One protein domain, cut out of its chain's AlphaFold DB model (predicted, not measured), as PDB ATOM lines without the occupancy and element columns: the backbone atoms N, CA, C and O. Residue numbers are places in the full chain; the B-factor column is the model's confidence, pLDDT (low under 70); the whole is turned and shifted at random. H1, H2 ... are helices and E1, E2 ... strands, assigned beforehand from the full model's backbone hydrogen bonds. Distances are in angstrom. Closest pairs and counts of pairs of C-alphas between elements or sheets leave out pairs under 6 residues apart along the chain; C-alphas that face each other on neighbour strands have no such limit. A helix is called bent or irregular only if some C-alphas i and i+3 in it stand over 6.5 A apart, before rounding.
ATOM      1  N   ASN A 527      46.779  11.817  17.849       71.69
ATOM      2  CA  ASN A 527      47.202  10.926  18.919       71.69
ATOM      3  C   ASN A 527      46.423  11.263  20.194       71.69
ATOM      4  O   ASN A 527      46.660  12.312  20.788       71.69
ATOM      5  N   ILE A 528      45.517  10.375  20.604       72.44
ATOM      6  CA  ILE A 528      44.606  10.633  21.727       72.44
ATOM      7  C   ILE A 528      45.331  10.777  23.069       72.44
ATOM      8  O   ILE A 528      44.880  11.522  23.929       72.44
ATOM      9  N   ALA A 529      46.506  10.157  23.221       65.31
ATOM     10  CA  ALA A 529      47.326  10.316  24.418       65.31
ATOM     11  C   ALA A 529      47.802  11.773  24.590       65.31
ATOM     12  O   ALA A 529      48.015  12.239  25.698       65.31
ATOM     13  N   LYS A 530      47.902  12.540  23.495       65.19
ATOM     14  CA  LYS A 530      48.271  13.964  23.521       65.19
ATOM     15  C   LYS A 530      47.066  14.908  23.653       65.19
ATOM     16  O   LYS A 530      47.221  16.116  23.487       65.19
ATOM     17  N   CYS A 531      45.873  14.369  23.906       68.62
ATOM     18  CA  CYS A 531      44.631  15.117  24.075       68.62
ATOM     19  C   CYS A 531      44.066  14.852  25.482       68.62
ATOM     20  O   CYS A 531      43.218  13.970  25.636       68.62
ATOM     21  N   PRO A 532      44.550  15.560  26.520       65.38
ATOM     22  CA  PRO A 532      44.059  15.373  27.885       65.38
ATOM     23  C   PRO A 532      42.559  15.699  27.982       65.38
ATOM     24  O   PRO A 532      42.055  16.504  27.210       65.38
ATOM     25  N   PHE A 533      41.821  15.063  28.898       67.50
ATOM     26  CA  PHE A 533      40.377  15.303  29.114       67.50
ATOM     27  C   PHE A 533      39.477  15.129  27.870       67.50
ATOM     28  O   PHE A 533      38.350  15.633  27.819       67.50
ATOM     29  N   LEU A 534      39.962  14.430  26.843       76.81
ATOM     30  CA  LEU A 534      39.189  14.035  25.676       76.81
ATOM     31  C   LEU A 534      39.160  12.508  25.598       76.81
ATOM     32  O   LEU A 534      40.201  11.856  25.515       76.81
ATOM     33  N   ALA A 535      37.954  11.951  25.584       83.06
ATOM     34  CA  ALA A 535      37.714  10.530  25.411       83.06
ATOM     35  C   ALA A 535      36.963  10.273  24.101       83.06
ATOM     36  O   ALA A 535      36.124  11.065  23.663       83.06
ATOM     37  N   VAL A 536      37.273   9.142  23.479       87.12
ATOM     38  CA  VAL A 536      36.604   8.623  22.291       87.12
ATOM     39  C   VAL A 536      36.067   7.244  22.627       87.12
ATOM     40  O   VAL A 536      36.840   6.319  22.855       87.12
ATOM     41  N   VAL A 537      34.746   7.115  22.636       89.44
ATOM     42  CA  VAL A 537      34.054   5.828  22.727       89.44
ATOM     43  C   VAL A 537      33.805   5.348  21.301       89.44
ATOM     44  O   VAL A 537      33.048   5.979  20.564       89.44
ATOM     45  N   ASP A 538      34.480   4.281  20.888       90.81
ATOM     46  CA  ASP A 538      34.354   3.672  19.564       90.81
ATOM     47  C   ASP A 538      33.455   2.437  19.644       90.81
ATOM     48  O   ASP A 538      33.798   1.422  20.240       90.81
ATOM     49  N   ILE A 539      32.262   2.549  19.068       89.44
ATOM     50  CA  ILE A 539      31.278   1.475  18.997       89.44
ATOM     51  C   ILE A 539      31.410   0.788  17.640       89.44
ATOM     52  O   ILE A 539      30.868   1.227  16.614       89.44
ATOM     53  N   ASP A 540      32.103  -0.341  17.659       88.06
ATOM     54  CA  ASP A 540      32.339  -1.217  16.528       88.06
ATOM     55  C   ASP A 540      31.157  -2.174  16.329       88.06
ATOM     56  O   ASP A 540      31.031  -3.226  16.958       88.06
ATOM     57  N   ILE A 541      30.259  -1.822  15.406       87.19
ATOM     58  CA  ILE A 541      29.102  -2.660  15.062       87.19
ATOM     59  C   ILE A 541      29.555  -3.888  14.259       87.19
ATOM     60  O   ILE A 541      30.303  -3.781  13.278       87.19
ATOM     61  N   ASN A 542      29.047  -5.064  14.634       84.88
ATOM     62  CA  ASN A 542      29.419  -6.343  14.045       84.88
ATOM     63  C   ASN A 542      29.209  -6.353  12.519       84.88
ATOM     64  O   ASN A 542      28.099  -6.222  11.998       84.88
ATOM     65  N   LYS A 543      30.306  -6.557  11.779       81.69
ATOM     66  CA  LYS A 543      30.339  -6.525  10.307       81.69
ATOM     67  C   LYS A 543      29.595  -7.694   9.652       81.69
ATOM     68  O   LYS A 543      29.348  -7.621   8.449       81.69
ATOM     69  N   LYS A 544      29.281  -8.752  10.413       82.50
ATOM     70  CA  LYS A 544      28.522  -9.920   9.943       82.50
ATOM     71  C   LYS A 544      27.022  -9.636   9.797       82.50
ATOM     72  O   LYS A 544      26.363 -10.369   9.073       82.50
ATOM     73  N   LEU A 545      26.513  -8.588  10.449       82.31
ATOM     74  CA  LEU A 545      25.107  -8.194  10.385       82.31
ATOM     75  C   LEU A 545      24.746  -7.547   9.041       82.31
ATOM     76  O   LEU A 545      25.583  -6.911   8.375       82.31
ATOM     77  N   GLU A 546      23.474  -7.647   8.659       84.44
ATOM     78  CA  GLU A 546      22.982  -7.011   7.442       84.44
ATOM     79  C   GLU A 546      23.091  -5.481   7.519       84.44
ATOM     80  O   GLU A 546      23.234  -4.864   8.578       84.44
ATOM     81  N   LYS A 547      23.092  -4.807   6.363       82.44
ATOM     82  CA  LYS A 547      23.228  -3.339   6.321       82.44
ATOM     83  C   LYS A 547      22.046  -2.634   7.009       82.44
ATOM     84  O   LYS A 547      22.259  -1.593   7.630       82.44
ATOM     85  N   SER A 548      20.841  -3.185   6.886       85.06
ATOM     86  CA  SER A 548      19.610  -2.726   7.546       85.06
ATOM     87  C   SER A 548      19.747  -2.790   9.068       85.06
ATOM     88  O   SER A 548      19.598  -1.772   9.735       85.06
ATOM     89  N   GLU A 549      20.150  -3.941   9.605       84.81
ATOM     90  CA  GLU A 549      20.355  -4.165  11.044       84.81
ATOM     91  C   GLU A 549      21.434  -3.246  11.623       84.81
ATOM     92  O   GLU A 549      21.231  -2.593  12.643       84.81
ATOM     93  N   ARG A 550      22.570  -3.104  10.925       85.00
ATOM     94  CA  ARG A 550      23.632  -2.162  11.325       85.00
ATOM     95  C   ARG A 550      23.187  -0.707  11.291       85.00
ATOM     96  O   ARG A 550      23.832   0.140  11.905       85.00
ATOM     97  N   THR A 551      22.168  -0.386  10.503       87.31
ATOM     98  CA  THR A 551      21.597   0.961  10.453       87.31
ATOM     99  C   THR A 551      20.630   1.166  11.606       87.31
ATOM    100  O   THR A 551      20.798   2.142  12.328       87.31
ATOM    101  N   ALA A 552      19.763   0.188  11.875       88.38
ATOM    102  CA  ALA A 552      18.859   0.199  13.020       88.38
ATOM    103  C   ALA A 552      19.602   0.319  14.362       88.38
ATOM    104  O   ALA A 552      19.245   1.157  15.180       88.38
ATOM    105  N   ILE A 553      20.688  -0.442  14.566       88.25
ATOM    106  CA  ILE A 553      21.509  -0.353  15.791       88.25
ATOM    107  C   ILE A 553      22.112   1.050  15.953       88.25
ATOM    108  O   ILE A 553      22.128   1.603  17.049       88.25
ATOM    109  N   ARG A 554      22.603   1.651  14.862       90.69
ATOM    110  CA  ARG A 554      23.183   3.000  14.902       90.69
ATOM    111  C   ARG A 554      22.124   4.051  15.215       90.69
ATOM    112  O   ARG A 554      22.387   4.940  16.011       90.69
ATOM    113  N   GLU A 555      20.957   3.952  14.590       90.00
ATOM    114  CA  GLU A 555      19.831   4.858  14.830       90.00
ATOM    115  C   GLU A 555      19.301   4.730  16.261       90.00
ATOM    116  O   GLU A 555      19.017   5.747  16.879       90.00
ATOM    117  N   GLU A 556      19.258   3.522  16.832       91.25
ATOM    118  CA  GLU A 556      18.898   3.308  18.240       91.25
ATOM    119  C   GLU A 556      19.867   4.035  19.187       91.25
ATOM    120  O   GLU A 556      19.435   4.731  20.104       91.25
ATOM    121  N   ILE A 557      21.177   3.905  18.951       90.38
ATOM    122  CA  ILE A 557      22.210   4.570  19.761       90.38
ATOM    123  C   ILE A 557      22.121   6.092  19.605       90.38
ATOM    124  O   ILE A 557      22.124   6.810  20.601       90.38
ATOM    125  N   LEU A 558      22.003   6.592  18.370       91.06
ATOM    126  CA  LEU A 558      21.860   8.027  18.105       91.06
ATOM    127  C   LEU A 558      20.599   8.598  18.758       91.06
ATOM    128  O   LEU A 558      20.659   9.676  19.341       91.06
ATOM    129  N   LYS A 559      19.493   7.849  18.727       91.94
ATOM    130  CA  LYS A 559      18.248   8.236  19.379       91.94
ATOM    131  C   LYS A 559      18.407   8.332  20.897       91.94
ATOM    132  O   LYS A 559      17.966   9.314  21.469       91.94
ATOM    133  N   LYS A 560      19.091   7.386  21.553       90.88
ATOM    134  CA  LYS A 560      19.365   7.472  23.005       90.88
ATOM    135  C   LYS A 560      20.192   8.706  23.375       90.88
ATOM    136  O   LYS A 560      19.928   9.331  24.401       90.88
ATOM    137  N   ILE A 561      21.168   9.064  22.539       90.00
ATOM    138  CA  ILE A 561      22.004  10.264  22.712       90.00
ATOM    139  C   ILE A 561      21.159  11.536  22.549       90.00
ATOM    140  O   ILE A 561      21.292  12.463  23.347       90.00
ATOM    141  N   GLU A 562      20.273  11.568  21.550       89.50
ATOM    142  CA  GLU A 562      19.355  12.683  21.296       89.50
ATOM    143  C   GLU A 562      18.300  12.832  22.404       89.50
ATOM    144  O   GLU A 562      18.132  13.926  22.945       89.50
ATOM    145  N   ASP A 563      17.655  11.733  22.805       89.19
ATOM    146  CA  ASP A 563      16.649  11.683  23.874       89.19
ATOM    147  C   ASP A 563      17.247  12.140  25.219       89.19
ATOM    148  O   ASP A 563      16.597  12.851  25.987       89.19
ATOM    149  N   SER A 564      18.516  11.795  25.471       85.81
ATOM    150  CA  SER A 564      19.270  12.217  26.660       85.81
ATOM    151  C   SER A 564      19.879  13.620  26.541       85.81
ATOM    152  O   SER A 564      20.503  14.095  27.486       85.81
ATOM    153  N   LYS A 565      19.711  14.294  25.393       88.19
ATOM    154  CA  LYS A 565      20.239  15.639  25.100       88.19
ATOM    155  C   LYS A 565      21.749  15.775  25.325       88.19
ATOM    156  O   LYS A 565      22.223  16.835  25.734       88.19
ATOM    157  N   LEU A 566      22.510  14.721  25.032       85.12
ATOM    158  CA  LEU A 566      23.956  14.726  25.236       85.12
ATOM    159  C   LEU A 566      24.670  15.630  24.221       85.12
ATOM    160  O   LEU A 566      24.559  15.472  23.003       85.12
ATOM    161  N   ASN A 567      25.490  16.536  24.735       87.56
ATOM    162  CA  ASN A 567      26.399  17.386  23.990       87.56
ATOM    163  C   ASN A 567      27.733  16.660  23.752       87.56
ATOM    164  O   ASN A 567      28.698  16.813  24.499       87.56
ATOM    165  N   VAL A 568      27.783  15.833  22.708       89.44
ATOM    166  CA  VAL A 568      28.950  15.003  22.355       89.44
ATOM    167  C   VAL A 568      29.277  15.092  20.871       89.44
ATOM    168  O   VAL A 568      28.394  15.295  20.042       89.44
ATOM    169  N   GLY A 569      30.539  14.912  20.495       87.62
ATOM    170  CA  GLY A 569      30.952  14.854  19.094       87.62
ATOM    171  C   GLY A 569      30.651  13.496  18.464       87.62
ATOM    172  O   GLY A 569      31.029  12.472  19.017       87.62
ATOM    173  N   LEU A 570      30.019  13.463  17.291       90.31
ATOM    174  CA  LEU A 570      29.578  12.218  16.658       90.31
ATOM    175  C   LEU A 570      30.220  12.030  15.283       90.31
ATOM    176  O   LEU A 570      30.107  12.880  14.391       90.31
ATOM    177  N   ILE A 571      30.863  10.878  15.088       87.12
ATOM    178  CA  ILE A 571      31.450  10.478  13.805       87.12
ATOM    179  C   ILE A 571      31.017   9.061  13.464       87.12
ATOM    180  O   ILE A 571      31.195   8.130  14.242       87.12
ATOM    181  N   GLN A 572      30.534   8.867  12.245       87.12
ATOM    182  CA  GLN A 572      30.358   7.543  11.678       87.12
ATOM    183  C   GLN A 572      31.698   7.005  11.173       87.12
ATOM    184  O   GLN A 572      32.351   7.622  10.323       87.12
ATOM    185  N   THR A 573      32.091   5.832  11.661       82.94
ATOM    186  CA  THR A 573      33.357   5.209  11.267       82.94
ATOM    187  C   THR A 573      33.281   4.604   9.870       82.94
ATOM    188  O   THR A 573      32.210   4.308   9.335       82.94
ATOM    189  N   ALA A 574      34.451   4.342   9.290       71.56
ATOM    190  CA  ALA A 574      34.620   3.743   7.968       71.56
ATOM    191  C   ALA A 574      33.808   2.449   7.726       71.56
ATOM    192  O   ALA A 574      33.428   2.163   6.589       71.56
ATOM    193  N   HIS A 575      33.542   1.653   8.768       72.69
ATOM    194  CA  HIS A 575      32.792   0.394   8.665       72.69
ATOM    195  C   HIS A 575      31.328   0.507   9.116       72.69
ATOM    196  O   HIS A 575      30.617  -0.501   9.141       72.69
ATOM    197  N   GLY A 576      30.866   1.723   9.412       74.81
ATOM    198  CA  GLY A 576      29.519   1.998   9.895       74.81
ATOM    199  C   GLY A 576      29.363   1.897  11.413       74.81
ATOM    200  O   GLY A 576      28.228   1.922  11.876       74.81
ATOM    201  N   GLY A 577      30.447   1.800  12.181       85.94
ATOM    202  CA  GLY A 577      30.410   2.012  13.630       85.94
ATOM    203  C   GLY A 577      30.213   3.488  13.987       85.94
ATOM    204  O   GLY A 577      29.909   4.314  13.112       85.94
ATOM    205  N   LEU A 578      30.404   3.823  15.258       89.94
ATOM    206  CA  LEU A 578      30.194   5.172  15.783       89.94
ATOM    207  C   LEU A 578      31.319   5.562  16.748       89.94
ATOM    208  O   LEU A 578      31.507   4.891  17.750       89.94
ATOM    209  N   HIS A 579      32.017   6.667  16.485       91.12
ATOM    210  CA  HIS A 579      32.834   7.332  17.501       91.12
ATOM    211  C   HIS A 579      32.010   8.412  18.199       91.12
ATOM    212  O   HIS A 579      31.417   9.270  17.532       91.12
ATOM    213  N   ILE A 580      32.069   8.416  19.525       90.50
ATOM    214  CA  ILE A 580      31.491   9.436  20.394       90.50
ATOM    215  C   ILE A 580      32.637  10.142  21.121       90.50
ATOM    216  O   ILE A 580      33.352   9.535  21.915       90.50
ATOM    217  N   TYR A 581      32.822  11.425  20.828       88.00
ATOM    218  CA  TYR A 581      33.807  12.294  21.463       88.00
ATOM    219  C   TYR A 581      33.151  12.990  22.644       88.00
ATOM    220  O   TYR A 581      32.203  13.758  22.475       88.00
ATOM    221  N   CYS A 582      33.675  12.732  23.828       84.12
ATOM    222  CA  CYS A 582      33.155  13.239  25.086       84.12
ATOM    223  C   CYS A 582      34.308  13.689  25.982       84.12
ATOM    224  O   CYS A 582      35.487  13.485  25.672       84.12
ATOM    225  N   ASN A 583      33.973  14.346  27.085       76.19
ATOM    226  CA  ASN A 583      34.953  14.642  28.114       76.19
ATOM    227  C   ASN A 583      35.264  13.357  28.897       76.19
ATOM    228  O   ASN A 583      34.356  12.605  29.232       76.19
ATOM    229  N   THR A 584      36.530  13.103  29.220       68.75
ATOM    230  CA  THR A 584      36.896  11.972  30.094       68.75
ATOM    231  C   THR A 584      36.247  12.101  31.481       68.75
ATOM    232  O   THR A 584      35.959  11.092  32.120       68.75
ATOM    233  N   GLY A 585      35.959  13.333  31.923       61.88
ATOM    234  CA  GLY A 585      35.458  13.608  33.271       61.88
ATOM    235  C   GLY A 585      36.505  13.284  34.340       61.88
ATOM    236  O   GLY A 585      37.698  13.209  34.048       61.88
ATOM    237  N   CYS A 586      36.058  13.056  35.575       52.84
ATOM    238  CA  CYS A 586      36.914  12.685  36.711       52.84
ATOM    239  C   CYS A 586      37.196  11.168  36.795       52.84
ATOM    240  O   CYS A 586      37.490  10.643  37.868       52.84
ATOM    241  N   ILE A 587      37.056  10.439  35.683       53.84
ATOM    242  CA  ILE A 587      37.233   8.983  35.647       53.84
ATOM    243  C   ILE A 587      38.707   8.656  35.404       53.84
ATOM    244  O   ILE A 587      39.289   9.060  34.398       53.84
ATOM    245  N   TYR A 588      39.291   7.882  36.319       56.62
ATOM    246  CA  TYR A 588      40.646   7.352  36.194       56.62
ATOM    247  C   TYR A 588      40.648   6.113  35.301       56.62
ATOM    248  O   TYR A 588      39.903   5.164  35.548       56.62
ATOM    249  N   LEU A 589      41.484   6.143  34.264       61.91
ATOM    250  CA  LEU A 589      41.590   5.090  33.260       61.91
ATOM    251  C   LEU A 589      42.967   4.432  33.339       61.91
ATOM    252  O   LEU A 589      43.976   5.131  33.340       61.91
ATOM    253  N   ASP A 590      42.998   3.100  33.323       55.56
ATOM    254  CA  ASP A 590      44.234   2.313  33.471       55.56
ATOM    255  C   ASP A 590      45.134   2.354  32.234       55.56
ATOM    256  O   ASP A 590      46.336   2.109  32.308       55.56
ATOM    257  N   ASN A 591      44.551   2.606  31.061       63.09
ATOM    258  CA  ASN A 591      45.247   2.527  29.783       63.09
ATOM    259  C   ASN A 591      44.689   3.529  28.775       63.09
ATOM    260  O   ASN A 591      43.488   3.789  28.728       63.09
ATOM    261  N   ASN A 592      45.553   4.000  27.868       65.62
ATOM    262  CA  ASN A 592      45.159   4.905  26.778       65.62
ATOM    263  C   ASN A 592      44.174   4.267  25.768       65.62
ATOM    264  O   ASN A 592      43.649   4.923  24.866       65.62
ATOM    265  N   SER A 593      44.006   2.947  25.854       71.19
ATOM    266  CA  SER A 593      43.242   2.114  24.936       71.19
ATOM    267  C   SER A 593      42.657   0.943  25.711       71.19
ATOM    268  O   SER A 593      43.383   0.014  26.057       71.19
ATOM    269  N   MET A 594      41.352   0.965  25.928       73.38
ATOM    270  CA  MET A 594      40.600  -0.148  26.494       73.38
ATOM    271  C   MET A 594      39.780  -0.763  25.360       73.38
ATOM    272  O   MET A 594      38.958  -0.084  24.757       73.38
ATOM    273  N   VAL A 595      40.081  -2.007  25.001       74.31
ATOM    274  CA  VAL A 595      39.504  -2.679  23.826       74.31
ATOM    275  C   VAL A 595      38.458  -3.682  24.285       74.31
ATOM    276  O   VAL A 595      38.721  -4.439  25.216       74.31
ATOM    277  N   ALA A 596      37.317  -3.709  23.605       77.00
ATOM    278  CA  ALA A 596      36.182  -4.582  23.862       77.00
ATOM    279  C   ALA A 596      35.747  -4.551  25.333       77.00
ATOM    280  O   ALA A 596      35.440  -5.587  25.916       77.00
ATOM    281  N   VAL A 597      35.716  -3.348  25.914       75.06
ATOM    282  CA  VAL A 597      35.244  -3.105  27.284       75.06
ATOM    283  C   VAL A 597      33.844  -3.675  27.451       75.06
ATOM    284  O   VAL A 597      33.544  -4.368  28.415       75.06
ATOM    285  N   ILE A 598      32.990  -3.406  26.470       79.00
ATOM    286  CA  ILE A 598      31.674  -4.013  26.358       79.00
ATOM    287  C   ILE A 598      31.660  -4.746  25.031       79.00
ATOM    288  O   ILE A 598      31.923  -4.154  23.989       79.00
ATOM    289  N   SER A 599      31.345  -6.034  25.046       83.50
ATOM    290  CA  SER A 599      31.211  -6.816  23.822       83.50
ATOM    291  C   SER A 599      29.961  -7.669  23.881       83.50
ATOM    292  O   SER A 599      29.753  -8.404  24.844       83.50
ATOM    293  N   ASN A 600      29.146  -7.594  22.838       83.44
ATOM    294  CA  ASN A 600      28.008  -8.478  22.638       83.44
ATOM    295  C   ASN A 600      27.935  -8.913  21.166       83.44
ATOM    296  O   ASN A 600      28.789  -8.573  20.345       83.44
ATOM    297  N   GLU A 601      26.902  -9.677  20.810       83.31
ATOM    298  CA  GLU A 601      26.723 -10.183  19.444       83.31
ATOM    299  C   GLU A 601      26.523  -9.070  18.397       83.31
ATOM    300  O   GLU A 601      26.811  -9.266  17.211       83.31
ATOM    301  N   LYS A 602      26.046  -7.893  18.825       83.81
ATOM    302  CA  LYS A 602      25.682  -6.764  17.961       83.81
ATOM    303  C   LYS A 602      26.825  -5.772  17.759       83.81
ATOM    304  O   LYS A 602      27.016  -5.299  16.637       83.81
ATOM    305  N   TYR A 603      27.571  -5.441  18.807       87.44
ATOM    306  CA  TYR A 603      28.663  -4.472  18.763       87.44
ATOM    307  C   TYR A 603      29.689  -4.710  19.877       87.44
ATOM    308  O   TYR A 603      29.401  -5.336  20.898       87.44
ATOM    309  N   ALA A 604      30.889  -4.178  19.666       87.12
ATOM    310  CA  ALA A 604      31.933  -4.040  20.671       87.12
ATOM    311  C   ALA A 604      32.195  -2.552  20.936       87.12
ATOM    312  O   ALA A 604      32.046  -1.732  20.035       87.12
ATOM    313  N   VAL A 605      32.550  -2.208  22.168       86.50
ATOM    314  CA  VAL A 605      32.849  -0.845  22.598       86.50
ATOM    315  C   VAL A 605      34.306  -0.782  23.029       86.50
ATOM    316  O   VAL A 605      34.707  -1.422  24.004       86.50
ATOM    317  N   ASP A 606      35.072   0.016  22.303       86.81
ATOM    318  CA  ASP A 606      36.436   0.404  22.621       86.81
ATOM    319  C   ASP A 606      36.433   1.826  23.195       86.81
ATOM    320  O   ASP A 606      35.589   2.658  22.859       86.81
ATOM    321  N   ILE A 607      37.394   2.135  24.061       83.62
ATOM    322  CA  ILE A 607      37.572   3.472  24.628       83.62
ATOM    323  C   ILE A 607      39.016   3.898  24.450       83.62
ATOM    324  O   ILE A 607      39.957   3.206  24.849       83.62
ATOM    325  N   PHE A 608      39.183   5.077  23.867       81.12
ATOM    326  CA  PHE A 608      40.465   5.722  23.663       81.12
ATOM    327  C   PHE A 608      40.476   7.054  24.403       81.12
ATOM    328  O   PHE A 608      39.663   7.931  24.125       81.12
ATOM    329  N   ALA A 609      41.402   7.221  25.334       76.44
ATOM    330  CA  ALA A 609      41.541   8.437  26.124       76.44
ATOM    331  C   ALA A 609      42.999   8.588  26.563       76.44
ATOM    332  O   ALA A 609      43.794   7.667  26.393       76.44
ATOM    333  N   CYS A 610      43.363   9.741  27.114       69.06
ATOM    334  CA  CYS A 610      44.648   9.896  27.789       69.06
ATOM    335  C   CYS A 610      44.561   9.299  29.207       69.06
ATOM    336  O   CYS A 610      43.821   9.810  30.046       69.06
ATOM    337  N   ALA A 611      45.284   8.206  29.453       59.22
ATOM    338  CA  ALA A 611      45.491   7.591  30.761       59.22
ATOM    339  C   ALA A 611      46.794   8.121  31.369       59.22
ATOM    340  O   ALA A 611      47.863   8.011  30.760       59.22
ATOM    341  N   TYR A 612      46.703   8.708  32.561       55.09
ATOM    342  CA  TYR A 612      47.868   9.205  33.289       55.09
ATOM    343  C   TYR A 612      48.538   8.060  34.062       55.09
ATOM    344  O   TYR A 612      47.823   7.290  34.700       55.09
ATOM    345  N   PRO A 613      49.880   7.930  34.038       38.25
ATOM    346  CA  PRO A 613      50.551   6.795  34.672       38.25
ATOM    347  C   PRO A 613      50.531   6.779  36.204       38.25
ATOM    348  O   PRO A 613      50.714   5.710  36.764       38.25
ATOM    349  N   ASP A 614      50.318   7.904  36.889       38.00
ATOM    350  CA  ASP A 614      50.511   7.987  38.340       38.00
ATOM    351  C   ASP A 614      49.482   8.938  38.968       38.00
ATOM    352  O   ASP A 614      49.175   9.978  38.391       38.00
ATOM    353  N   ASN A 615      48.960   8.569  40.141       38.41
ATOM    354  CA  ASN A 615      47.848   9.170  40.899       38.41
ATOM    355  C   ASN A 615      47.995  10.651  41.348       38.41
ATOM    356  O   ASN A 615      47.351  11.043  42.318       38.41
ATOM    357  N   ASP A 616      48.742  11.496  40.644       36.34
ATOM    358  CA  ASP A 616      48.795  12.941  40.891       36.34
ATOM    359  C   ASP A 616      48.102  13.700  39.754       36.34
ATOM    360  O   ASP A 616      48.362  13.451  38.575       36.34
ATOM    361  N   MET A 617      47.247  14.677  40.087       36.38
ATOM    362  CA  MET A 617      46.887  15.712  39.110       36.38
ATOM    363  C   MET A 617      48.186  16.424  38.696       36.38
ATOM    364  O   MET A 617      48.817  17.052  39.548       36.38
ATOM    365  N   PRO A 618      48.620  16.349  37.426       38.19
ATOM    366  CA  PRO A 618      49.865  16.981  37.016       38.19
ATOM    367  C   PRO A 618      49.740  18.505  37.114       38.19
ATOM    368  O   PRO A 618      48.699  19.076  36.779       38.19
ATOM    369  N   SER A 619      50.819  19.183  37.516       38.53
ATOM    370  CA  SER A 619      50.880  20.643  37.387       38.53
ATOM    371  C   SER A 619      50.830  21.046  35.907       38.53
ATOM    372  O   SER A 619      51.227  20.283  35.019       38.53
ATOM    373  N   TRP A 620      50.357  22.255  35.608       37.97
ATOM    374  CA  TRP A 620      50.208  22.718  34.223       37.97
ATOM    375  C   TRP A 620      51.516  22.743  33.417       37.97
ATOM    376  O   TRP A 620      51.512  22.457  32.219       37.97
ATOM    377  N   ASP A 621      52.656  22.957  34.073       37.25
ATOM    378  CA  ASP A 621      53.974  22.853  33.437       37.25
ATOM    379  C   ASP A 621      54.318  21.404  33.048       37.25
ATOM    380  O   ASP A 621      54.977  21.157  32.037       37.25
ATOM    381  N   GLN A 622      53.804  20.416  33.788       38.59
ATOM    382  CA  GLN A 622      53.952  18.997  33.459       38.59
ATOM    383  C   GLN A 622      53.033  18.568  32.305       38.59
ATOM    384  O   GLN A 622      53.444  17.726  31.506       38.59
ATOM    385  N   LEU A 623      51.848  19.176  32.166       40.56
ATOM    386  CA  LEU A 623      50.968  18.989  31.002       40.56
ATOM    387  C   LEU A 623      51.596  19.528  29.706       40.56
ATOM    388  O   LEU A 623      51.387  18.947  28.642       40.56
ATOM    389  N   ASN A 624      52.416  20.581  29.799       36.34
ATOM    390  CA  ASN A 624      53.139  21.152  28.660       36.34
ATOM    391  C   ASN A 624      54.483  20.457  28.349       36.34
ATOM    392  O   ASN A 624      54.854  20.387  27.178       36.34
ATOM    393  N   MET A 625      55.221  19.937  29.344       32.28
ATOM    394  CA  MET A 625      56.606  19.456  29.144       32.28
ATOM    395  C   MET A 625      56.804  17.932  29.030       32.28
ATOM    396  O   MET A 625      57.789  17.496  28.436       32.28
ATOM    397  N   LYS A 626      55.934  17.073  29.581       36.66
ATOM    398  CA  LYS A 626      56.309  15.656  29.823       36.66
ATOM    399  C   LYS A 626      56.070  14.650  28.691       36.66
ATOM    400  O   LYS A 626      56.299  13.462  28.919       36.66
ATOM    401  N   TYR A 627      55.675  15.062  27.487       36.00
ATOM    402  CA  TYR A 627      55.524  14.101  26.379       36.00
ATOM    403  C   TYR A 627      56.804  13.841  25.571       36.00
ATOM    404  O   TYR A 627      56.889  12.783  24.949       36.00
ATOM    405  N   LYS A 641      50.849   1.548  23.249       42.78
ATOM    406  CA  LYS A 641      50.517   1.926  21.869       42.78
ATOM    407  C   LYS A 641      50.007   3.362  21.700       42.78
ATOM    408  O   LYS A 641      48.831   3.620  21.911       42.78
ATOM    409  N   LEU A 642      50.836   4.255  21.148       47.75
ATOM    410  CA  LEU A 642      50.383   5.509  20.519       47.75
ATOM    411  C   LEU A 642      49.120   5.232  19.665       47.75
ATOM    412  O   LEU A 642      49.198   4.557  18.629       47.75
ATOM    413  N   ARG A 643      47.942   5.684  20.119       60.72
ATOM    414  CA  ARG A 643      46.663   5.455  19.429       60.72
ATOM    415  C   ARG A 643      46.298   6.684  18.619       60.72
ATOM    416  O   ARG A 643      45.803   7.686  19.126       60.72
ATOM    417  N   ASN A 644      46.544   6.562  17.322       68.38
ATOM    418  CA  ASN A 644      46.105   7.534  16.341       68.38
ATOM    419  C   ASN A 644      44.631   7.281  16.014       68.38
ATOM    420  O   ASN A 644      44.309   6.283  15.367       68.38
ATOM    421  N   VAL A 645      43.760   8.188  16.439       72.56
ATOM    422  CA  VAL A 645      42.339   8.199  16.089       72.56
ATOM    423  C   VAL A 645      42.167   9.000  14.801       72.56
ATOM    424  O   VAL A 645      42.671  10.115  14.675       72.56
ATOM    425  N   LEU A 646      41.481   8.420  13.816       72.25
ATOM    426  CA  LEU A 646      41.224   9.071  12.531       72.25
ATOM    427  C   LEU A 646      40.200  10.198  12.692       72.25
ATOM    428  O   LEU A 646      39.142  10.003  13.284       72.25
ATOM    429  N   LEU A 647      40.517  11.370  12.144       69.38
ATOM    430  CA  LEU A 647      39.646  12.541  12.199       69.38
ATOM    431  C   LEU A 647      38.571  12.505  11.100       69.38
ATOM    432  O   LEU A 647      38.782  11.864  10.057       69.38
ATOM    433  N   PRO A 648      37.446  13.228  11.283       65.56
ATOM    434  CA  PRO A 648      36.431  13.388  10.245       65.56
ATOM    435  C   PRO A 648      37.033  13.865   8.915       65.56
ATOM    436  O   PRO A 648      38.028  14.589   8.909       65.56
ATOM    437  N   PHE A 649      36.423  13.467   7.793       68.38
ATOM    438  CA  PHE A 649      36.883  13.699   6.407       68.38
ATOM    439  C   PHE A 649      38.058  12.831   5.940       68.38
ATOM    440  O   PHE A 649      38.393  12.842   4.753       68.38
ATOM    441  N   SER A 650      38.648  12.034   6.833       70.12
ATOM    442  CA  SER A 650      39.684  11.073   6.458       70.12
ATOM    443  C   SER A 650      39.105   9.940   5.619       70.12
ATOM    444  O   SER A 650      38.109   9.308   5.982       70.12
ATOM    445  N   LYS A 651      39.764   9.660   4.498       68.56
ATOM    446  CA  LYS A 651      39.512   8.510   3.635       68.56
ATOM    447  C   LYS A 651      40.565   7.447   3.937       68.56
ATOM    448  O   LYS A 651      41.746   7.768   4.040       68.56
ATOM    449  N   ILE A 652      40.149   6.186   4.057       67.25
ATOM    450  CA  ILE A 652      41.017   5.017   4.254       67.25
ATOM    451  C   ILE A 652      40.713   3.907   3.244       67.25
ATOM    452  O   ILE A 652      39.562   3.710   2.863       67.25
ATOM    453  N   LYS A 653      41.727   3.148   2.812       62.44
ATOM    454  CA  LYS A 653      41.526   1.905   2.052       62.44
ATOM    455  C   LYS A 653      41.514   0.717   2.999       62.44
ATOM    456  O   LYS A 653      42.423   0.558   3.813       62.44
ATOM    457  N   ASN A 654      40.501  -0.133   2.869       57.66
ATOM    458  CA  ASN A 654      40.459  -1.385   3.615       57.66
ATOM    459  C   ASN A 654      41.538  -2.344   3.083       57.66
ATOM    460  O   ASN A 654      41.818  -2.338   1.883       57.66
ATOM    461  N   LYS A 655      42.135  -3.173   3.942       58.91
ATOM    462  CA  LYS A 655      43.105  -4.199   3.538       58.91
ATOM    463  C   LYS A 655      42.488  -5.581   3.741       58.91
ATOM    464  O   LYS A 655      42.061  -5.910   4.842       58.91
ATOM    465  N   SER A 656      42.430  -6.390   2.687       47.22
ATOM    466  CA  SER A 656      42.054  -7.800   2.780       47.22
ATOM    467  C   SER A 656      43.304  -8.629   3.037       47.22
ATOM    468  O   SER A 656      44.283  -8.516   2.298       47.22
ATOM    469  N   HIS A 657      43.282  -9.461   4.075       47.34
ATOM    470  CA  HIS A 657      44.363 -10.405   4.322       47.34
ATOM    471  C   HIS A 657      44.255 -11.562   3.329       47.34
ATOM    472  O   HIS A 657      43.326 -12.368   3.410       47.34
ATOM    473  N   ASP A 658      45.204 -11.654   2.404       47.09
ATOM    474  CA  ASP A 658      45.312 -12.810   1.530       47.09
ATOM    475  C   ASP A 658      45.973 -13.960   2.300       47.09
ATOM    476  O   ASP A 658      47.121 -13.868   2.743       47.09
ATOM    477  N   LYS A 659      45.210 -15.037   2.514       51.81
ATOM    478  CA  LYS A 659      45.665 -16.220   3.255       51.81
ATOM    479  C   LYS A 659      46.755 -16.995   2.510       51.81
ATOM    480  O   LYS A 659      47.501 -17.707   3.166       51.81
ATOM    481  N   LEU A 660      46.860 -16.857   1.186       51.19
ATOM    482  CA  LEU A 660      47.844 -17.582   0.375       51.19
ATOM    483  C   LEU A 660      49.204 -16.880   0.350       51.19
ATOM    484  O   LEU A 660      50.236 -17.534   0.444       51.19
ATOM    485  N   SER A 661      49.219 -15.549   0.243       49.53
ATOM    486  CA  SER A 661      50.466 -14.774   0.182       49.53
ATOM    487  C   SER A 661      50.949 -14.242   1.535       49.53
ATOM    488  O   SER A 661      52.009 -13.617   1.584       49.53
ATOM    489  N   HIS A 662      50.188 -14.450   2.621       48.47
ATOM    490  CA  HIS A 662      50.418 -13.825   3.934       48.47
ATOM    491  C   HIS A 662      50.630 -12.301   3.840       48.47
ATOM    492  O   HIS A 662      51.367 -11.700   4.624       48.47
ATOM    493  N   ARG A 663      49.997 -11.647   2.857       43.47
ATOM    494  CA  ARG A 663      50.096 -10.199   2.641       43.47
ATOM    495  C   ARG A 663      48.724  -9.552   2.733       43.47
ATOM    496  O   ARG A 663      47.718 -10.052   2.238       43.47
ATOM    497  N   SER A 664      48.690  -8.387   3.370       47.03
ATOM    498  CA  SER A 664      47.516  -7.519   3.369       47.03
ATOM    499  C   SER A 664      47.444  -6.761   2.043       47.03
ATOM    500  O   SER A 664      48.228  -5.843   1.809       47.03
ATOM    501  N   ILE A 665      46.505  -7.136   1.175       51.66
ATOM    502  CA  ILE A 665      46.277  -6.479  -0.115       51.66
ATOM    503  C   ILE A 665      45.272  -5.343   0.094       51.66
ATOM    504  O   ILE A 665      44.205  -5.542   0.673       51.66
ATOM    505  N   ALA A 666      45.605  -4.130  -0.350       53.69
ATOM    506  CA  ALA A 666      44.677  -3.005  -0.293       53.69
ATOM    507  C   ALA A 666      43.493  -3.249  -1.242       53.69
ATOM    508  O   ALA A 666      43.669  -3.448  -2.441       53.69
ATOM    509  N   THR A 667      42.277  -3.218  -0.706       56.12
ATOM    510  CA  THR A 667      41.049  -3.299  -1.501       56.12
ATOM    511  C   THR A 667      40.801  -1.975  -2.231       56.12
ATOM    512  O   THR A 667      41.193  -0.903  -1.764       56.12
ATOM    513  N   SER A 668      40.115  -2.025  -3.376       54.22
ATOM    514  CA  SER A 668      39.727  -0.830  -4.149       54.22
ATOM    515  C   SER A 668      38.687   0.045  -3.435       54.22
ATOM    516  O   SER A 668      38.450   1.182  -3.844       54.22
ATOM    517  N   LYS A 669      38.076  -0.459  -2.356       59.91
ATOM    518  CA  LYS A 669      37.028   0.228  -1.606       59.91
ATOM    519  C   LYS A 669      37.626   1.294  -0.685       59.91
ATOM    520  O   LYS A 669      38.285   0.980   0.307       59.91
ATOM    521  N   ILE A 670      37.349   2.554  -1.011       67.00
ATOM    522  CA  ILE A 670      37.640   3.707  -0.157       67.00
ATOM    523  C   ILE A 670      36.512   3.827   0.872       67.00
ATOM    524  O   ILE A 670      35.336   3.863   0.513       67.00
ATOM    525  N   LEU A 671      36.874   3.862   2.149       69.56
ATOM    526  CA  LEU A 671      35.977   4.087   3.275       69.56
ATOM    527  C   LEU A 671      36.240   5.482   3.848       69.56
ATOM    528  O   LEU A 671      37.376   5.950   3.825       69.56
ATOM    529  N   GLN A 672      35.210   6.145   4.363       74.38
ATOM    530  CA  GLN A 672      35.301   7.524   4.845       74.38
ATOM    531  C   GLN A 672      34.747   7.636   6.263       74.38
ATOM    532  O   GLN A 672      33.753   6.990   6.589       74.38
ATOM    533  N   TYR A 673      35.397   8.460   7.082       80.56
ATOM    534  CA  TYR A 673      34.875   8.892   8.375       80.56
ATOM    535  C   TYR A 673      33.965  10.100   8.156       80.56
ATOM    536  O   TYR A 673      34.433  11.169   7.743       80.56
ATOM    537  N   ASN A 674      32.669   9.914   8.395       82.06
ATOM    538  CA  ASN A 674      31.663  10.939   8.154       82.06
ATOM    539  C   ASN A 674      31.295  11.624   9.461       82.06
ATOM    540  O   ASN A 674      30.978  10.978  10.455       82.06
ATOM    541  N   GLN A 675      31.317  12.945   9.440       85.00
ATOM    542  CA  GLN A 675      30.864  13.763  10.548       85.00
ATOM    543  C   GLN A 675      29.330  13.709  10.632       85.00
ATOM    544  O   GLN A 675      28.665  13.923   9.619       85.00
ATOM    545  N   LEU A 676      28.782  13.415  11.814       84.25
ATOM    546  CA  LEU A 676      27.330  13.335  12.031       84.25
ATOM    547  C   LEU A 676      26.753  14.614  12.652       84.25
ATOM    548  O   LEU A 676      25.595  14.934  12.417       84.25
ATOM    549  N   ASN A 677      27.558  15.373  13.397       85.38
ATOM    550  CA  ASN A 677      27.188  16.677  13.956       85.38
ATOM    551  C   ASN A 677      28.353  17.673  13.865       85.38
ATOM    552  O   ASN A 677      29.426  17.308  13.405       85.38
ATOM    553  N   GLN A 678      28.189  18.936  14.268       81.81
ATOM    554  CA  GLN A 678      29.224  19.981  14.135       81.81
ATOM    555  C   GLN A 678      30.413  19.841  15.119       81.81
ATOM    556  O   GLN A 678      30.804  20.804  15.771       81.81
ATOM    557  N   ILE A 679      31.028  18.652  15.180       80.25
ATOM    558  CA  ILE A 679      32.027  18.219  16.166       80.25
ATOM    559  C   ILE A 679      33.130  19.239  16.464       80.25
ATOM    560  O   ILE A 679      33.397  19.534  17.623       80.25
ATOM    561  N   TYR A 680      33.769  19.808  15.444       76.94
ATOM    562  CA  TYR A 680      34.971  20.624  15.638       76.94
ATOM    563  C   TYR A 680      34.744  21.897  16.456       76.94
ATOM    564  O   TYR A 680      35.684  22.347  17.101       76.94
ATOM    565  N   GLY A 681      33.533  22.460  16.431       77.62
ATOM    566  CA  GLY A 681      33.177  23.669  17.178       77.62
ATOM    567  C   GLY A 681      32.531  23.395  18.536       77.62
ATOM    568  O   GLY A 681      32.205  24.345  19.242       77.62
ATOM    569  N   MET A 682      32.322  22.124  18.900       77.50
ATOM    570  CA  MET A 682      31.628  21.765  20.137       77.50
ATOM    571  C   MET A 682      32.507  22.050  21.354       77.50
ATOM    572  O   MET A 682      33.696  21.729  21.359       77.50
ATOM    573  N   LYS A 683      31.887  22.640  22.375       79.19
ATOM    574  CA  LYS A 683      32.442  22.971  23.696       79.19
ATOM    575  C   LYS A 683      31.556  22.350  24.769       79.19
ATOM    576  O   LYS A 683      30.451  21.929  24.436       79.19
ATOM    577  N   ASN A 684      32.000  22.349  26.027       73.94
ATOM    578  CA  ASN A 684      31.200  21.902  27.178       73.94
ATOM    579  C   ASN A 684      30.627  20.494  26.975       73.94
ATOM    580  O   ASN A 684      29.428  20.265  27.126       73.94
ATOM    581  N   LEU A 685      31.480  19.579  26.509       77.38
ATOM    582  CA  LEU A 685      31.067  18.219  26.191       77.38
ATOM    583  C   LEU A 685      30.617  17.492  27.455       77.38
ATOM    584  O   LEU A 685      31.297  17.590  28.478       77.38
ATOM    585  N   ASN A 686      29.559  16.695  27.332       83.50
ATOM    586  CA  ASN A 686      29.178  15.746  28.372       83.50
ATOM    587  C   ASN A 686      30.321  14.780  28.686       83.50
ATOM    588  O   ASN A 686      31.176  14.495  27.831       83.50
ATOM    589  N   CYS A 687      30.345  14.299  29.924       75.25
ATOM    590  CA  CYS A 687      31.391  13.414  30.391       75.25
ATOM    591  C   CYS A 687      31.126  11.956  29.992       75.25
ATOM    592  O   CYS A 687      30.034  11.571  29.574       75.25
ATOM    593  N   LEU A 688      32.161  11.130  30.104       77.81
ATOM    594  CA  LEU A 688      32.101   9.711  29.783       77.81
ATOM    595  C   LEU A 688      31.072   8.975  30.660       77.81
ATOM    596  O   LEU A 688      30.462   8.024  30.178       77.81
ATOM    597  N   ALA A 689      30.829   9.435  31.895       75.50
ATOM    598  CA  ALA A 689      29.774   8.880  32.740       75.50
ATOM    599  C   ALA A 689      28.384   9.124  32.154       75.50
ATOM    600  O   ALA A 689      27.633   8.165  32.004       75.50
ATOM    601  N   ASP A 690      28.084  10.352  31.728       79.31
ATOM    602  CA  ASP A 690      26.803  10.701  31.101       79.31
ATOM    603  C   ASP A 690      26.545   9.829  29.871       79.31
ATOM    604  O   ASP A 690      25.464   9.272  29.701       79.31
ATOM    605  N   VAL A 691      27.575   9.648  29.035       82.94
ATOM    606  CA  VAL A 691      27.493   8.799  27.839       82.94
ATOM    607  C   VAL A 691      27.198   7.349  28.214       82.94
ATOM    608  O   VAL A 691      26.353   6.716  27.581       82.94
ATOM    609  N   PHE A 692      27.869   6.811  29.233       83.81
ATOM    610  CA  PHE A 692      27.649   5.439  29.687       83.81
ATOM    611  C   PHE A 692      26.250   5.259  30.276       83.81
ATOM    612  O   PHE A 692      25.540   4.333  29.882       83.81
ATOM    613  N   CYS A 693      25.820   6.180  31.135       79.81
ATOM    614  CA  CYS A 693      24.493   6.185  31.734       79.81
ATOM    615  C   CYS A 693      23.394   6.250  30.663       79.81
ATOM    616  O   CYS A 693      22.508   5.400  30.651       79.81
ATOM    617  N   SER A 694      23.479   7.177  29.703       85.19
ATOM    618  CA  SER A 694      22.488   7.311  28.622       85.19
ATOM    619  C   SER A 694      22.429   6.108  27.680       85.19
ATOM    620  O   SER A 694      21.389   5.837  27.073       85.19
ATOM    621  N   LEU A 695      23.537   5.383  27.519       85.62
ATOM    622  CA  LEU A 695      23.599   4.186  26.680       85.62
ATOM    623  C   LEU A 695      23.293   2.889  27.447       85.62
ATOM    624  O   LEU A 695      23.270   1.823  26.827       85.62
ATOM    625  N   ASN A 696      22.995   2.973  28.750       83.50
ATOM    626  CA  ASN A 696      22.851   1.839  29.670       83.50
ATOM    627  C   ASN A 696      24.087   0.924  29.685       83.50
ATOM    628  O   ASN A 696      23.979  -0.304  29.719       83.50
ATOM    629  N   PHE A 697      25.271   1.520  29.615       83.12
ATOM    630  CA  PHE A 697      26.546   0.831  29.744       83.12
ATOM    631  C   PHE A 697      27.003   0.847  31.197       83.12
ATOM    632  O   PHE A 697      26.943   1.876  31.866       83.12
ATOM    633  N   ASP A 698      27.500  -0.292  31.678       76.62
ATOM    634  CA  ASP A 698      28.062  -0.360  33.020       76.62
ATOM    635  C   ASP A 698      29.421   0.350  33.058       76.62
ATOM    636  O   ASP A 698      30.428  -0.122  32.526       76.62
ATOM    637  N   ILE A 699      29.439   1.515  33.700       72.75
ATOM    638  CA  ILE A 699      30.641   2.323  33.887       72.75
ATOM    639  C   ILE A 699      31.666   1.641  34.803       72.75
ATOM    640  O   ILE A 699      32.850   1.969  34.754       72.75
ATOM    641  N   SER A 700      31.249   0.681  35.635       66.12
ATOM    642  CA  SER A 700      32.148  -0.043  36.539       66.12
ATOM    643  C   SER A 700      33.215  -0.846  35.788       66.12
ATOM    644  O   SER A 700      34.310  -1.040  36.308       66.12
ATOM    645  N   VAL A 701      32.939  -1.212  34.532       68.50
ATOM    646  CA  VAL A 701      33.847  -1.969  33.658       68.50
ATOM    647  C   VAL A 701      35.087  -1.155  33.257       68.50
ATOM    648  O   VAL A 701      36.108  -1.725  32.882       68.50
ATOM    649  N   ILE A 702      35.015   0.179  33.353       61.97
ATOM    650  CA  ILE A 702      36.107   1.107  32.998       61.97
ATOM    651  C   ILE A 702      36.625   1.902  34.186       61.97
ATOM    652  O   ILE A 702      37.643   2.581  34.075       61.97
ATOM    653  N   LYS A 703      35.912   1.854  35.316       54.19
ATOM    654  CA  LYS A 703      36.368   2.468  36.554       54.19
ATOM    655  C   LYS A 703      37.532   1.643  37.083       54.19
ATOM    656  O   LYS A 703      37.347   0.503  37.509       54.19
TER     657      LYS A 703
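This is residues 527 to 627 and 641 to 703 of the 813 residues of an uncharacterized protein of Streblomastix strix (UniProt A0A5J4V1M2). Look first for a strongly twisted sheet of five strands, E2 E3 E1 E5 E4, with helices H1 and H3 packed over one face. Away from this body lie a two-strand hairpin, E7 and E8, whose second strand bends, and the small helix H2. The printed part has 164 residues with three named helices and eight named strands, in the order E1 H1 E2 E3 E4 E5 H2 E6 E7 E8 H3; both sheets are antiparallel and the class is mixed. It is compact, with a radius of gyration of the C-alphas of 17.0 A and spans of 51 by 40 by 30 A.

Find C-alpha 534 at (39.189, 14.035, 25.676); from there E1 runs 22.2 A to residue 541. H1, residues 547 to 563, covers 24.0 A. Next come E2, residues 569 to 572, E3, 578 to 583, E4, 593 to 599, and E5, 603 to 609, 19.7 A long. H2, residues 620 to 627, is irregular: C-alphas 624 and 627 are 7.8 A apart. Past the cut find E6, residues 644 to 646, then E7, 651 to 658, 22.2 A long, and E8, 663 to 672, which bends by 75 degrees at residue 668. H3 runs from 688 to 694, ending at (22.488, 7.311, 28.622).

In the large sheet, the neighbours E1 and E5 have N 536 and O 608 within hydrogen-bond range at 2.8 A, and the neighbours E3 and E1 have N 537 and O 580 within hydrogen-bond range at 2.9 A. Hairpin E2 and E3 has N 571 and O 579 at 3.0 A; hairpin E4 and E5 has N 607 and O 594 at 2.8 A. E1, H1 and E2 form a split strand-helix-strand unit, two strands running the same way with E3 between them, and its crossover is right-handed. H1 is on the sheet at a height of 9.2 A, along E3 at 7 degrees on the local plane. H3 is on the same face at 10.1 A; its Leu 688 C-alpha is 5.9 A from that of Asn 583, their closest pair. H1 and H3 only just touch, with 3 pairs of C-alphas within 8 A. In hairpin E7 and E8, N 652 and O 671 are 2.8 A apart. E6 pairs with no named strand. Every O i to N i+4 pair is within hydrogen-bond range in H3, but 12 of 13 in H1 and 3 of 4 in H2.

The farthest C-alphas, Ser 619 and Leu 660, are 53.3 A apart. Residues 628 to 640 are not printed, a gap of 13.9 A. The link E8 to H3 is long, 15 residues. Mean pLDDT of the printed part is 71.5, and 64 residues are under 70, among them 610 to 627 and 651 to 671.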